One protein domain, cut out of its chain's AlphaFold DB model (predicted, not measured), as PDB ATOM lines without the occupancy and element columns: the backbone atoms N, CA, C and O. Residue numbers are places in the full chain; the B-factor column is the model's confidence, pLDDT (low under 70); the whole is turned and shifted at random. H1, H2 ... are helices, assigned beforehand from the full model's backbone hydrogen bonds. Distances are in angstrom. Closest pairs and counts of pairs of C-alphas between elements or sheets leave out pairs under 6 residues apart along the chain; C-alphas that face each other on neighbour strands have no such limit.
ATOM      1  N   GLU A 223     -10.648  -0.893  54.404       79.75
ATOM      2  CA  GLU A 223     -11.073  -0.358  53.107       79.75
ATOM      3  C   GLU A 223     -10.067  -0.692  51.999       79.75
ATOM      4  O   GLU A 223     -10.410  -0.720  50.819       79.75
ATOM      5  N   ARG A 224      -8.801  -0.902  52.376       82.56
ATOM      6  CA  ARG A 224      -7.689  -1.133  51.458       82.56
ATOM      7  C   ARG A 224      -6.787  -2.232  52.001       82.56
ATOM      8  O   ARG A 224      -6.590  -2.299  53.215       82.56
ATOM      9  N   PRO A 225      -6.204  -3.051  51.119       84.75
ATOM     10  CA  PRO A 225      -5.208  -4.016  51.540       84.75
ATOM     11  C   PRO A 225      -3.976  -3.289  52.093       84.75
ATOM     12  O   PRO A 225      -3.727  -2.121  51.785       84.75
ATOM     13  N   ASP A 226      -3.205  -3.976  52.926       86.56
ATOM     14  CA  ASP A 226      -1.920  -3.457  53.386       86.56
ATOM     15  C   ASP A 226      -0.874  -3.664  52.286       86.56
ATOM     16  O   ASP A 226      -0.731  -4.765  51.752       86.56
ATOM     17  N   LEU A 227      -0.154  -2.601  51.931       84.94
ATOM     18  CA  LEU A 227       0.868  -2.665  50.893       84.94
ATOM     19  C   LEU A 227       1.989  -3.635  51.274       84.94
ATOM     20  O   LEU A 227       2.452  -4.381  50.417       84.94
ATOM     21  N   LEU A 228       2.388  -3.670  52.549       85.44
ATOM     22  CA  LEU A 228       3.479  -4.527  53.009       85.44
ATOM     23  C   LEU A 228       3.138  -6.006  52.810       85.44
ATOM     24  O   LEU A 228       3.986  -6.786  52.389       85.44
ATOM     25  N   HIS A 229       1.883  -6.387  53.065       89.44
ATOM     26  CA  HIS A 229       1.412  -7.759  52.860       89.44
ATOM     27  C   HIS A 229       1.602  -8.200  51.405       89.44
ATOM     28  O   HIS A 229       2.037  -9.316  51.132       89.44
ATOM     29  N   ILE A 230       1.289  -7.304  50.471       90.81
ATOM     30  CA  ILE A 230       1.390  -7.574  49.042       90.81
ATOM     31  C   ILE A 230       2.855  -7.582  48.612       90.81
ATOM     32  O   ILE A 230       3.266  -8.529  47.949       90.81
ATOM     33  N   GLU A 231       3.646  -6.577  49.007       89.88
ATOM     34  CA  GLU A 231       5.079  -6.503  48.687       89.88
ATOM     35  C   GLU A 231       5.794  -7.787  49.122       89.88
ATOM     36  O   GLU A 231       6.486  -8.406  48.318       89.88
ATOM     37  N   VAL A 232       5.555  -8.241  50.356       89.50
ATOM     38  CA  VAL A 232       6.185  -9.447  50.905       89.50
ATOM     39  C   VAL A 232       5.850 -10.688  50.080       89.50
ATOM     40  O   VAL A 232       6.752 -11.469  49.778       89.50
ATOM     41  N   VAL A 233       4.588 -10.883  49.689       93.69
ATOM     42  CA  VAL A 233       4.206 -12.052  48.883       93.69
ATOM     43  C   VAL A 233       4.780 -11.955  47.471       93.69
ATOM     44  O   VAL A 233       5.408 -12.899  47.000       93.69
ATOM     45  N   TYR A 234       4.659 -10.800  46.816       93.50
ATOM     46  CA  TYR A 234       5.173 -10.600  45.458       93.50
ATOM     47  C   TYR A 234       6.705 -10.617  45.360       93.50
ATOM     48  O   TYR A 234       7.239 -10.821  44.273       93.50
ATOM     49  N   GLN A 235       7.429 -10.439  46.462       91.69
ATOM     50  CA  GLN A 235       8.887 -10.582  46.486       91.69
ATOM     51  C   GLN A 235       9.346 -12.012  46.784       91.69
ATOM     52  O   GLN A 235      10.445 -12.388  46.386       91.69
ATOM     53  N   ARG A 236       8.544 -12.810  47.502       92.38
ATOM     54  CA  ARG A 236       9.000 -14.086  48.086       92.38
ATOM     55  C   ARG A 236       8.408 -15.335  47.451       92.38
ATOM     56  O   ARG A 236       8.794 -16.437  47.836       92.38
ATOM     57  N   THR A 237       7.479 -15.191  46.514       94.25
ATOM     58  CA  THR A 237       6.849 -16.333  45.838       94.25
ATOM     59  C   THR A 237       7.025 -16.271  44.329       94.25
ATOM     60  O   THR A 237       7.374 -15.226  43.792       94.25
ATOM     61  N   ALA A 238       6.801 -17.379  43.627       93.38
ATOM     62  CA  ALA A 238       6.833 -17.410  42.165       93.38
ATOM     63  C   ALA A 238       5.591 -16.730  41.554       93.38
ATOM     64  O   ALA A 238       4.575 -16.570  42.224       93.38
ATOM     65  N   ALA A 239       5.641 -16.358  40.272       91.50
ATOM     66  CA  ALA A 239       4.515 -15.708  39.587       91.50
ATOM     67  C   ALA A 239       3.232 -16.562  39.575       91.50
ATOM     68  O   ALA A 239       2.144 -16.017  39.731       91.50
ATOM     69  N   GLU A 240       3.370 -17.885  39.466       91.06
ATOM     70  CA  GLU A 240       2.251 -18.844  39.458       91.06
ATOM     71  C   GLU A 240       1.836 -19.310  40.860       91.06
ATOM     72  O   GLU A 240       1.064 -20.254  41.020       91.06
ATOM     73  N   SER A 241       2.370 -18.663  41.894       94.00
ATOM     74  CA  SER A 241       2.084 -18.999  43.279       94.00
ATOM     75  C   SER A 241       0.592 -18.827  43.598       94.00
ATOM     76  O   SER A 241       0.044 -17.727  43.425       94.00
ATOM     77  N   PRO A 242      -0.073 -19.858  44.148       92.69
ATOM     78  CA  PRO A 242      -1.452 -19.744  44.593       92.69
ATOM     79  C   PRO A 242      -1.693 -18.619  45.605       92.69
ATOM     80  O   PRO A 242      -2.780 -18.035  45.608       92.69
ATOM     81  N   ILE A 243      -0.706 -18.251  46.440       93.69
ATOM     82  CA  ILE A 243      -0.879 -17.113  47.359       93.69
ATOM     83  C   ILE A 243      -0.925 -15.767  46.621       93.69
ATOM     84  O   ILE A 243      -1.678 -14.879  47.027       93.69
ATOM     85  N   ARG A 244      -0.193 -15.607  45.505       93.38
ATOM     86  CA  ARG A 244      -0.312 -14.406  44.657       93.38
ATOM     87  C   ARG A 244      -1.684 -14.346  44.023       93.38
ATOM     88  O   ARG A 244      -2.317 -13.296  44.048       93.38
ATOM     89  N   GLN A 245      -2.163 -15.483  43.527       90.88
ATOM     90  CA  GLN A 245      -3.503 -15.601  42.976       90.88
ATOM     91  C   GLN A 245      -4.571 -15.194  44.009       90.88
ATOM     92  O   GLN A 245      -5.448 -14.380  43.715       90.88
ATOM     93  N   PHE A 246      -4.462 -15.712  45.234       91.75
ATOM     94  CA  PHE A 246      -5.332 -15.357  46.354       91.75
ATOM     95  C   PHE A 246      -5.312 -13.854  46.661       91.75
ATOM     96  O   PHE A 246      -6.370 -13.226  46.754       91.75
ATOM     97  N   LEU A 247      -4.124 -13.257  46.807       91.06
ATOM     98  CA  LEU A 247      -4.002 -11.829  47.102       91.06
ATOM     99  C   LEU A 247      -4.478 -10.954  45.943       91.06
ATOM    100  O   LEU A 247      -5.158  -9.959  46.187       91.06
ATOM    101  N   GLY A 248      -4.188 -11.325  44.698       88.81
ATOM    102  CA  GLY A 248      -4.700 -10.640  43.514       88.81
ATOM    103  C   GLY A 248      -6.228 -10.597  43.508       88.81
ATOM    104  O   GLY A 248      -6.813  -9.531  43.309       88.81
ATOM    105  N   ASP A 249      -6.880 -11.717  43.834       86.81
ATOM    106  CA  ASP A 249      -8.340 -11.800  43.953       86.81
ATOM    107  C   ASP A 249      -8.892 -10.966  45.098       86.81
ATOM    108  O   ASP A 249      -9.910 -10.287  44.941       86.81
ATOM    109  N   TYR A 250      -8.217 -10.992  46.246       87.38
ATOM    110  CA  TYR A 250      -8.584 -10.179  47.395       87.38
ATOM    111  C   TYR A 250      -8.546  -8.683  47.056       87.38
ATOM    112  O   TYR A 250      -9.540  -7.970  47.233       87.38
ATOM    113  N   VAL A 251      -7.429  -8.217  46.495       87.12
ATOM    114  CA  VAL A 251      -7.225  -6.817  46.101       87.12
ATOM    115  C   VAL A 251      -8.224  -6.410  45.016       87.12
ATOM    116  O   VAL A 251      -8.830  -5.336  45.094       87.12
ATOM    117  N   TYR A 252      -8.444  -7.270  44.019       84.94
ATOM    118  CA  TYR A 252      -9.408  -7.033  42.949       84.94
ATOM    119  C   TYR A 252     -10.845  -6.933  43.474       84.94
ATOM    120  O   TYR A 252     -11.577  -6.014  43.094       84.94
ATOM    121  N   ALA A 253     -11.250  -7.827  44.380       83.94
ATOM    122  CA  ALA A 253     -12.578  -7.806  44.988       83.94
ATOM    123  C   ALA A 253     -12.829  -6.507  45.769       83.94
ATOM    124  O   ALA A 253     -13.883  -5.888  45.590       83.94
ATOM    125  N   LEU A 254     -11.851  -6.051  46.561       82.62
ATOM    126  CA  LEU A 254     -11.923  -4.763  47.258       82.62
ATOM    127  C   LEU A 254     -12.038  -3.593  46.276       82.62
ATOM    128  O   LEU A 254     -12.920  -2.744  46.410       82.62
ATOM    129  N   ALA A 255     -11.199  -3.571  45.240       80.06
ATOM    130  CA  ALA A 255     -11.213  -2.495  44.256       80.06
ATOM    131  C   ALA A 255     -12.526  -2.448  43.450       80.06
ATOM    132  O   ALA A 255     -13.012  -1.368  43.098       80.06
ATOM    133  N   ARG A 256     -13.138  -3.610  43.185       80.12
ATOM    134  CA  ARG A 256     -14.459  -3.716  42.555       80.12
ATOM    135  C   ARG A 256     -15.570  -3.210  43.477       80.12
ATOM    136  O   ARG A 256     -16.480  -2.534  42.992       80.12
ATOM    137  N   ALA A 257     -15.504  -3.517  44.773       79.81
ATOM    138  CA  ALA A 257     -16.487  -3.078  45.764       79.81
ATOM    139  C   ALA A 257     -16.488  -1.549  45.944       79.81
ATOM    140  O   ALA A 257     -17.556  -0.938  45.933       79.81
ATOM    141  N   ASP A 258     -15.307  -0.928  45.991       73.19
ATOM    142  CA  ASP A 258     -15.136   0.531  46.120       73.19
ATOM    143  C   ASP A 258     -15.481   1.298  44.817       73.19
ATOM    144  O   ASP A 258     -15.498   2.525  44.756       73.19
ATOM    145  N   ARG A 259     -15.780   0.584  43.718       68.38
ATOM    146  CA  ARG A 259     -16.086   1.138  42.377       68.38
ATOM    147  C   ARG A 259     -15.014   2.091  41.825       68.38
ATOM    148  O   ARG A 259     -15.259   2.761  40.817       68.38
ATOM    149  N   ASN A 260     -13.843   2.163  42.455       64.31
ATOM    150  CA  ASN A 260     -12.793   3.102  42.109       64.31
ATOM    151  C   ASN A 260     -11.416   2.511  42.442       64.31
ATOM    152  O   ASN A 260     -10.928   2.583  43.565       64.31
ATOM    153  N   LEU A 261     -10.720   2.018  41.415       66.75
ATOM    154  CA  LEU A 261      -9.310   1.601  41.495       66.75
ATOM    155  C   LEU A 261      -8.353   2.793  41.718       66.75
ATOM    156  O   LEU A 261      -7.133   2.677  41.621       66.75
ATOM    157  N   THR A 262      -8.904   3.985  41.956       66.62
ATOM    158  CA  THR A 262      -8.164   5.237  42.058       66.62
ATOM    159  C   THR A 262      -7.161   5.247  43.186       66.62
ATOM    160  O   THR A 262      -6.179   5.963  43.057       66.62
ATOM    161  N   TRP A 263      -7.366   4.494  44.268       73.56
ATOM    162  CA  TRP A 263      -6.370   4.426  45.336       73.56
ATOM    163  C   TRP A 263      -5.106   3.696  44.857       73.56
ATOM    164  O   TRP A 263      -4.012   4.195  45.088       73.56
ATOM    165  N   TYR A 264      -5.240   2.622  44.073       69.06
ATOM    166  CA  TYR A 264      -4.104   1.894  43.496       69.06
ATOM    167  C   TYR A 264      -3.263   2.789  42.570       69.06
ATOM    168  O   TYR A 264      -2.032   2.796  42.616       69.06
ATOM    169  N   LEU A 265      -3.945   3.610  41.762       66.94
ATOM    170  CA  LEU A 265      -3.306   4.581  40.869       66.94
ATOM    171  C   LEU A 265      -2.748   5.802  41.620       66.94
ATOM    172  O   LEU A 265      -1.703   6.327  41.246       66.94
ATOM    173  N   ARG A 266      -3.434   6.277  42.666       69.31
ATOM    174  CA  ARG A 266      -3.044   7.470  43.437       69.31
ATOM    175  C   ARG A 266      -1.822   7.203  44.302       69.31
ATOM    176  O   ARG A 266      -0.908   8.018  44.314       69.31
ATOM    177  N   GLU A 267      -1.808   6.064  44.982       73.50
ATOM    178  CA  GLU A 267      -0.711   5.647  45.859       73.50
ATOM    179  C   GLU A 267       0.460   5.035  45.075       73.50
ATOM    180  O   GLU A 267       1.436   4.589  45.675       73.50
ATOM    181  N   LYS A 268       0.384   5.016  43.732       74.19
ATOM    182  CA  LYS A 268       1.447   4.535  42.835       74.19
ATOM    183  C   LYS A 268       1.888   3.100  43.132       74.19
ATOM    184  O   LYS A 268       3.049   2.747  42.949       74.19
ATOM    185  N   TRP A 269       0.963   2.238  43.546       80.56
ATOM    186  CA  TRP A 269       1.284   0.838  43.840       80.56
ATOM    187  C   TRP A 269       1.804   0.090  42.611       80.56
ATOM    188  O   TRP A 269       2.701  -0.735  42.734       80.56
ATOM    189  N   PHE A 270       1.338   0.463  41.419       77.00
ATOM    190  CA  PHE A 270       1.860  -0.049  40.150       77.00
ATOM    191  C   PHE A 270       3.343   0.273  39.908       77.00
ATOM    192  O   PHE A 270       3.975  -0.409  39.112       77.00
ATOM    193  N   GLU A 271       3.894   1.315  40.543       84.31
ATOM    194  CA  GLU A 271       5.327   1.631  40.447       84.31
ATOM    195  C   GLU A 271       6.156   0.699  41.337       84.31
ATOM    196  O   GLU A 271       7.321   0.456  41.043       84.31
ATOM    197  N   LYS A 272       5.557   0.181  42.415       85.50
ATOM    198  CA  LYS A 272       6.225  -0.680  43.393       85.50
ATOM    199  C   LYS A 272       6.072  -2.166  43.086       85.50
ATOM    200  O   LYS A 272       7.009  -2.921  43.304       85.50
ATOM    201  N   ILE A 273       4.894  -2.568  42.609       89.56
ATOM    202  CA  ILE A 273       4.532  -3.963  42.336       89.56
ATOM    203  C   ILE A 273       3.775  -4.017  40.999       89.56
ATOM    204  O   ILE A 273       2.545  -4.145  40.969       89.56
ATOM    205  N   PRO A 274       4.466  -3.837  39.863       88.50
ATOM    206  CA  PRO A 274       3.823  -3.852  38.551       88.50
ATOM    207  C   PRO A 274       3.141  -5.197  38.245       88.50
ATOM    208  O   PRO A 274       2.111  -5.221  37.567       88.50
ATOM    209  N   GLU A 275       3.656  -6.300  38.786       90.56
ATOM    210  CA  GLU A 275       3.110  -7.649  38.623       90.56
ATOM    211  C   GLU A 275       1.713  -7.779  39.235       90.56
ATOM    212  O   GLU A 275       0.853  -8.428  38.644       90.56
ATOM    213  N   LEU A 276       1.439  -7.098  40.356       89.62
ATOM    214  CA  LEU A 276       0.104  -7.099  40.960       89.62
ATOM    215  C   LEU A 276      -0.932  -6.526  39.992       89.62
ATOM    216  O   LEU A 276      -2.029  -7.064  39.865       89.62
ATOM    217  N   LEU A 277      -0.589  -5.454  39.271       85.50
ATOM    218  CA  LEU A 277      -1.499  -4.898  38.273       85.50
ATOM    219  C   LEU A 277      -1.756  -5.906  37.151       85.50
ATOM    220  O   LEU A 277      -2.896  -6.041  36.713       85.50
ATOM    221  N   ALA A 278      -0.717  -6.602  36.686       87.25
ATOM    222  CA  ALA A 278      -0.865  -7.624  35.658       87.25
ATOM    223  C   ALA A 278      -1.807  -8.745  36.124       87.25
ATOM    224  O   ALA A 278      -2.729  -9.102  35.392       87.25
ATOM    225  N   ASP A 279      -1.641  -9.233  37.353       87.69
ATOM    226  CA  ASP A 279      -2.503 -10.276  37.916       87.69
ATOM    227  C   ASP A 279      -3.943  -9.793  38.108       87.69
ATOM    228  O   ASP A 279      -4.881 -10.475  37.702       87.69
ATOM    229  N   MET A 280      -4.146  -8.572  38.611       84.12
ATOM    230  CA  MET A 280      -5.482  -7.971  38.707       84.12
ATOM    231  C   MET A 280      -6.159  -7.815  37.337       84.12
ATOM    232  O   MET A 280      -7.377  -7.952  37.237       84.12
ATOM    233  N   LEU A 281      -5.397  -7.507  36.283       83.06
ATOM    234  CA  LEU A 281      -5.931  -7.364  34.927       83.06
ATOM    235  C   LEU A 281      -6.347  -8.705  34.325       83.06
ATOM    236  O   LEU A 281      -7.396  -8.747  33.684       83.06
ATOM    237  N   LYS A 282      -5.613  -9.796  34.584       85.00
ATOM    238  CA  LYS A 282      -6.039 -11.155  34.186       85.00
ATOM    239  C   LYS A 282      -7.442 -11.472  34.729       85.00
ATOM    240  O   LYS A 282      -8.279 -12.032  34.026       85.00
ATOM    241  N   ARG A 283      -7.753 -10.996  35.942       77.44
ATOM    242  CA  ARG A 283      -9.062 -11.189  36.595       77.44
ATOM    243  C   ARG A 283     -10.201 -10.345  36.047       77.44
ATOM    244  O   ARG A 283     -11.359 -10.625  36.339       77.44
ATOM    245  N   VAL A 284      -9.912  -9.306  35.267       76.00
ATOM    246  CA  VAL A 284     -10.972  -8.514  34.627       76.00
ATOM    247  C   VAL A 284     -11.744  -9.367  33.619       76.00
ATOM    248  O   VAL A 284     -12.959  -9.197  33.479       76.00
ATOM    249  N   ASP A 285     -11.048 -10.290  32.954       69.31
ATOM    250  CA  ASP A 285     -11.622 -11.159  31.931       69.31
ATOM    251  C   ASP A 285     -12.135 -12.493  32.507       69.31
ATOM    252  O   ASP A 285     -13.080 -13.084  31.972       69.31
ATOM    253  N   GLU A 286     -11.578 -12.941  33.633       67.88
ATOM    254  CA  GLU A 286     -11.959 -14.188  34.297       67.88
ATOM    255  C   GLU A 286     -13.178 -14.003  35.218       67.88
ATOM    256  O   GLU A 286     -13.220 -13.168  36.120       67.88
ATOM    257  N   LYS A 287     -14.222 -14.805  34.993       55.75
ATOM    258  CA  LYS A 287     -15.450 -14.762  35.796       55.75
ATOM    259  C   LYS A 287     -15.368 -15.755  36.948       55.75
ATOM    260  O   LYS A 287     -15.607 -16.940  36.744       55.75
ATOM    261  N   GLY A 288     -15.162 -15.272  38.168       60.34
ATOM    262  CA  GLY A 288     -15.426 -16.072  39.364       60.34
ATOM    263  C   GLY A 288     -14.728 -15.558  40.620       60.34
ATOM    264  O   GLY A 288     -13.775 -14.792  40.514       60.34
ATOM    265  N   PRO A 289     -15.215 -15.928  41.816       65.94
ATOM    266  CA  PRO A 289     -14.456 -15.741  43.049       65.94
ATOM    267  C   PRO A 289     -13.208 -16.636  43.052       65.94
ATOM    268  O   PRO A 289     -13.193 -17.669  42.378       65.94
ATOM    269  N   PHE A 290     -12.208 -16.276  43.865       74.06
ATOM    270  CA  PHE A 290     -11.069 -17.146  44.167       74.06
ATOM    271  C   PHE A 290     -11.551 -18.556  44.516       74.06
ATOM    272  O   PHE A 290     -12.376 -18.736  45.421       74.06
ATOM    273  N   GLN A 291     -11.021 -19.542  43.802       78.31
ATOM    274  CA  GLN A 291     -11.170 -20.948  44.139       78.31
ATOM    275  C   GLN A 291      -9.946 -21.369  44.941       78.31
ATOM    276  O   GLN A 291      -8.829 -20.972  44.612       78.31
ATOM    277  N   TYR A 292     -10.163 -22.147  46.003       76.19
ATOM    278  CA  TYR A 292      -9.046 -22.698  46.761       76.19
ATOM    279  C   TYR A 292      -8.182 -23.546  45.818       76.19
ATOM    280  O   TYR A 292      -8.738 -24.337  45.059       76.19
ATOM    281  N   PRO A 293      -6.851 -23.380  45.851       74.31
ATOM    282  CA  PRO A 293      -5.949 -24.107  44.962       74.31
ATOM    283  C   PRO A 293      -5.899 -25.597  45.294       74.31
ATOM    284  O   PRO A 293      -5.586 -26.407  44.429       74.31
ATOM    285  N   PHE A 294      -6.235 -25.947  46.535       80.38
ATOM    286  CA  PHE A 294      -6.303 -27.315  47.012       80.38
ATOM    287  C   PHE A 294      -7.742 -27.648  47.366       80.38
ATOM    288  O   PHE A 294      -8.403 -26.885  48.088       80.38
ATOM    289  N   ASP A 295      -8.210 -28.796  46.885       78.25
ATOM    290  CA  ASP A 295      -9.537 -29.284  47.203       78.25
ATOM    291  C   ASP A 295      -9.686 -29.355  48.723       78.25
ATOM    292  O   ASP A 295      -8.959 -30.054  49.433       78.25
TER     293      ASP A 295
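This is residues 223 to 295 of the 358 residues of an uncharacterized protein of Xylaria grammica (UniProt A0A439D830). Two helices, H2 and H5, cross steeply to make the core, and H1 folds back along the first part of H2 as the other arm of a helical hairpin. Two short helices, H3 and H4, lie on the path from the end of H2 to the start of H5, and a tail without a named element, residues 286 to 295, follows H5. The printed part has 73 residues with five named helices, in the order H1, H2, H3, H4, H5, and no named strand; its class is all helix. It is compact, with a radius of gyration of the C-alphas of 11.8 A, and spans 37 by 27 by 20 A.

H2, residues 242 to 257, is the longest helix. H5, residues 274 to 285, touches H2 along residues 245 to 252 of H2 alone; the closest C-alphas are those of Gly 248 and Met 280, 5.6 A apart. The two run the same way at a steep tilt of 68 degrees, only just short of about perpendicular. H1, residues 227 to 236, forms a hairpin with H2 and touches residues 243 to 247 of H2 alone; the closest C-alphas, of Val 233 and Arg 244, are 6.6 A apart. These two run opposite ways at a shallow tilt of 26 degrees. H1 and H5 are close but not clearly touching, with the closest C-alphas, of Tyr 234 and Leu 276, 7.6 A apart, and they are about perpendicular at 83 degrees. H4, residues 269 to 272, is close to H5 but not clearly touching it; the closest C-alphas, of Phe 270 and Leu 277, are 6.2 A apart. H3, residues 262 to 266, is close to H4 but not clearly touching it, with the closest C-alphas, of Tyr 264 and Phe 270, 7.1 A apart. H2 and H3 are apart, but only just, at 8.4 A. In H1, H2 and H3 every O i to N i+4 pair is within hydrogen-bond range, in H5 7 of 8 are, and H4 is too short for such a pair.

H2 measures 22.5 A from C-alpha 242 at (-1.452, -19.744, 44.593) to C-alpha 257. H5 measures 18.3 A and ends with C-alpha 285 at (-11.622, -11.159, 31.931). H1 measures 14.3 A and begins with C-alpha 227 at (0.868, -2.665, 50.893). H3 has five residues and H4 four.

The C-alphas farthest apart are those of Arg 266 and Asp 295, 37.5 A. The printed part has no cut, and the four links between consecutive helices are tight. The mean pLDDT of the printed part is 82.1; it is under 70 at residues 259 to 262, 264 to 266 and 285 to 289.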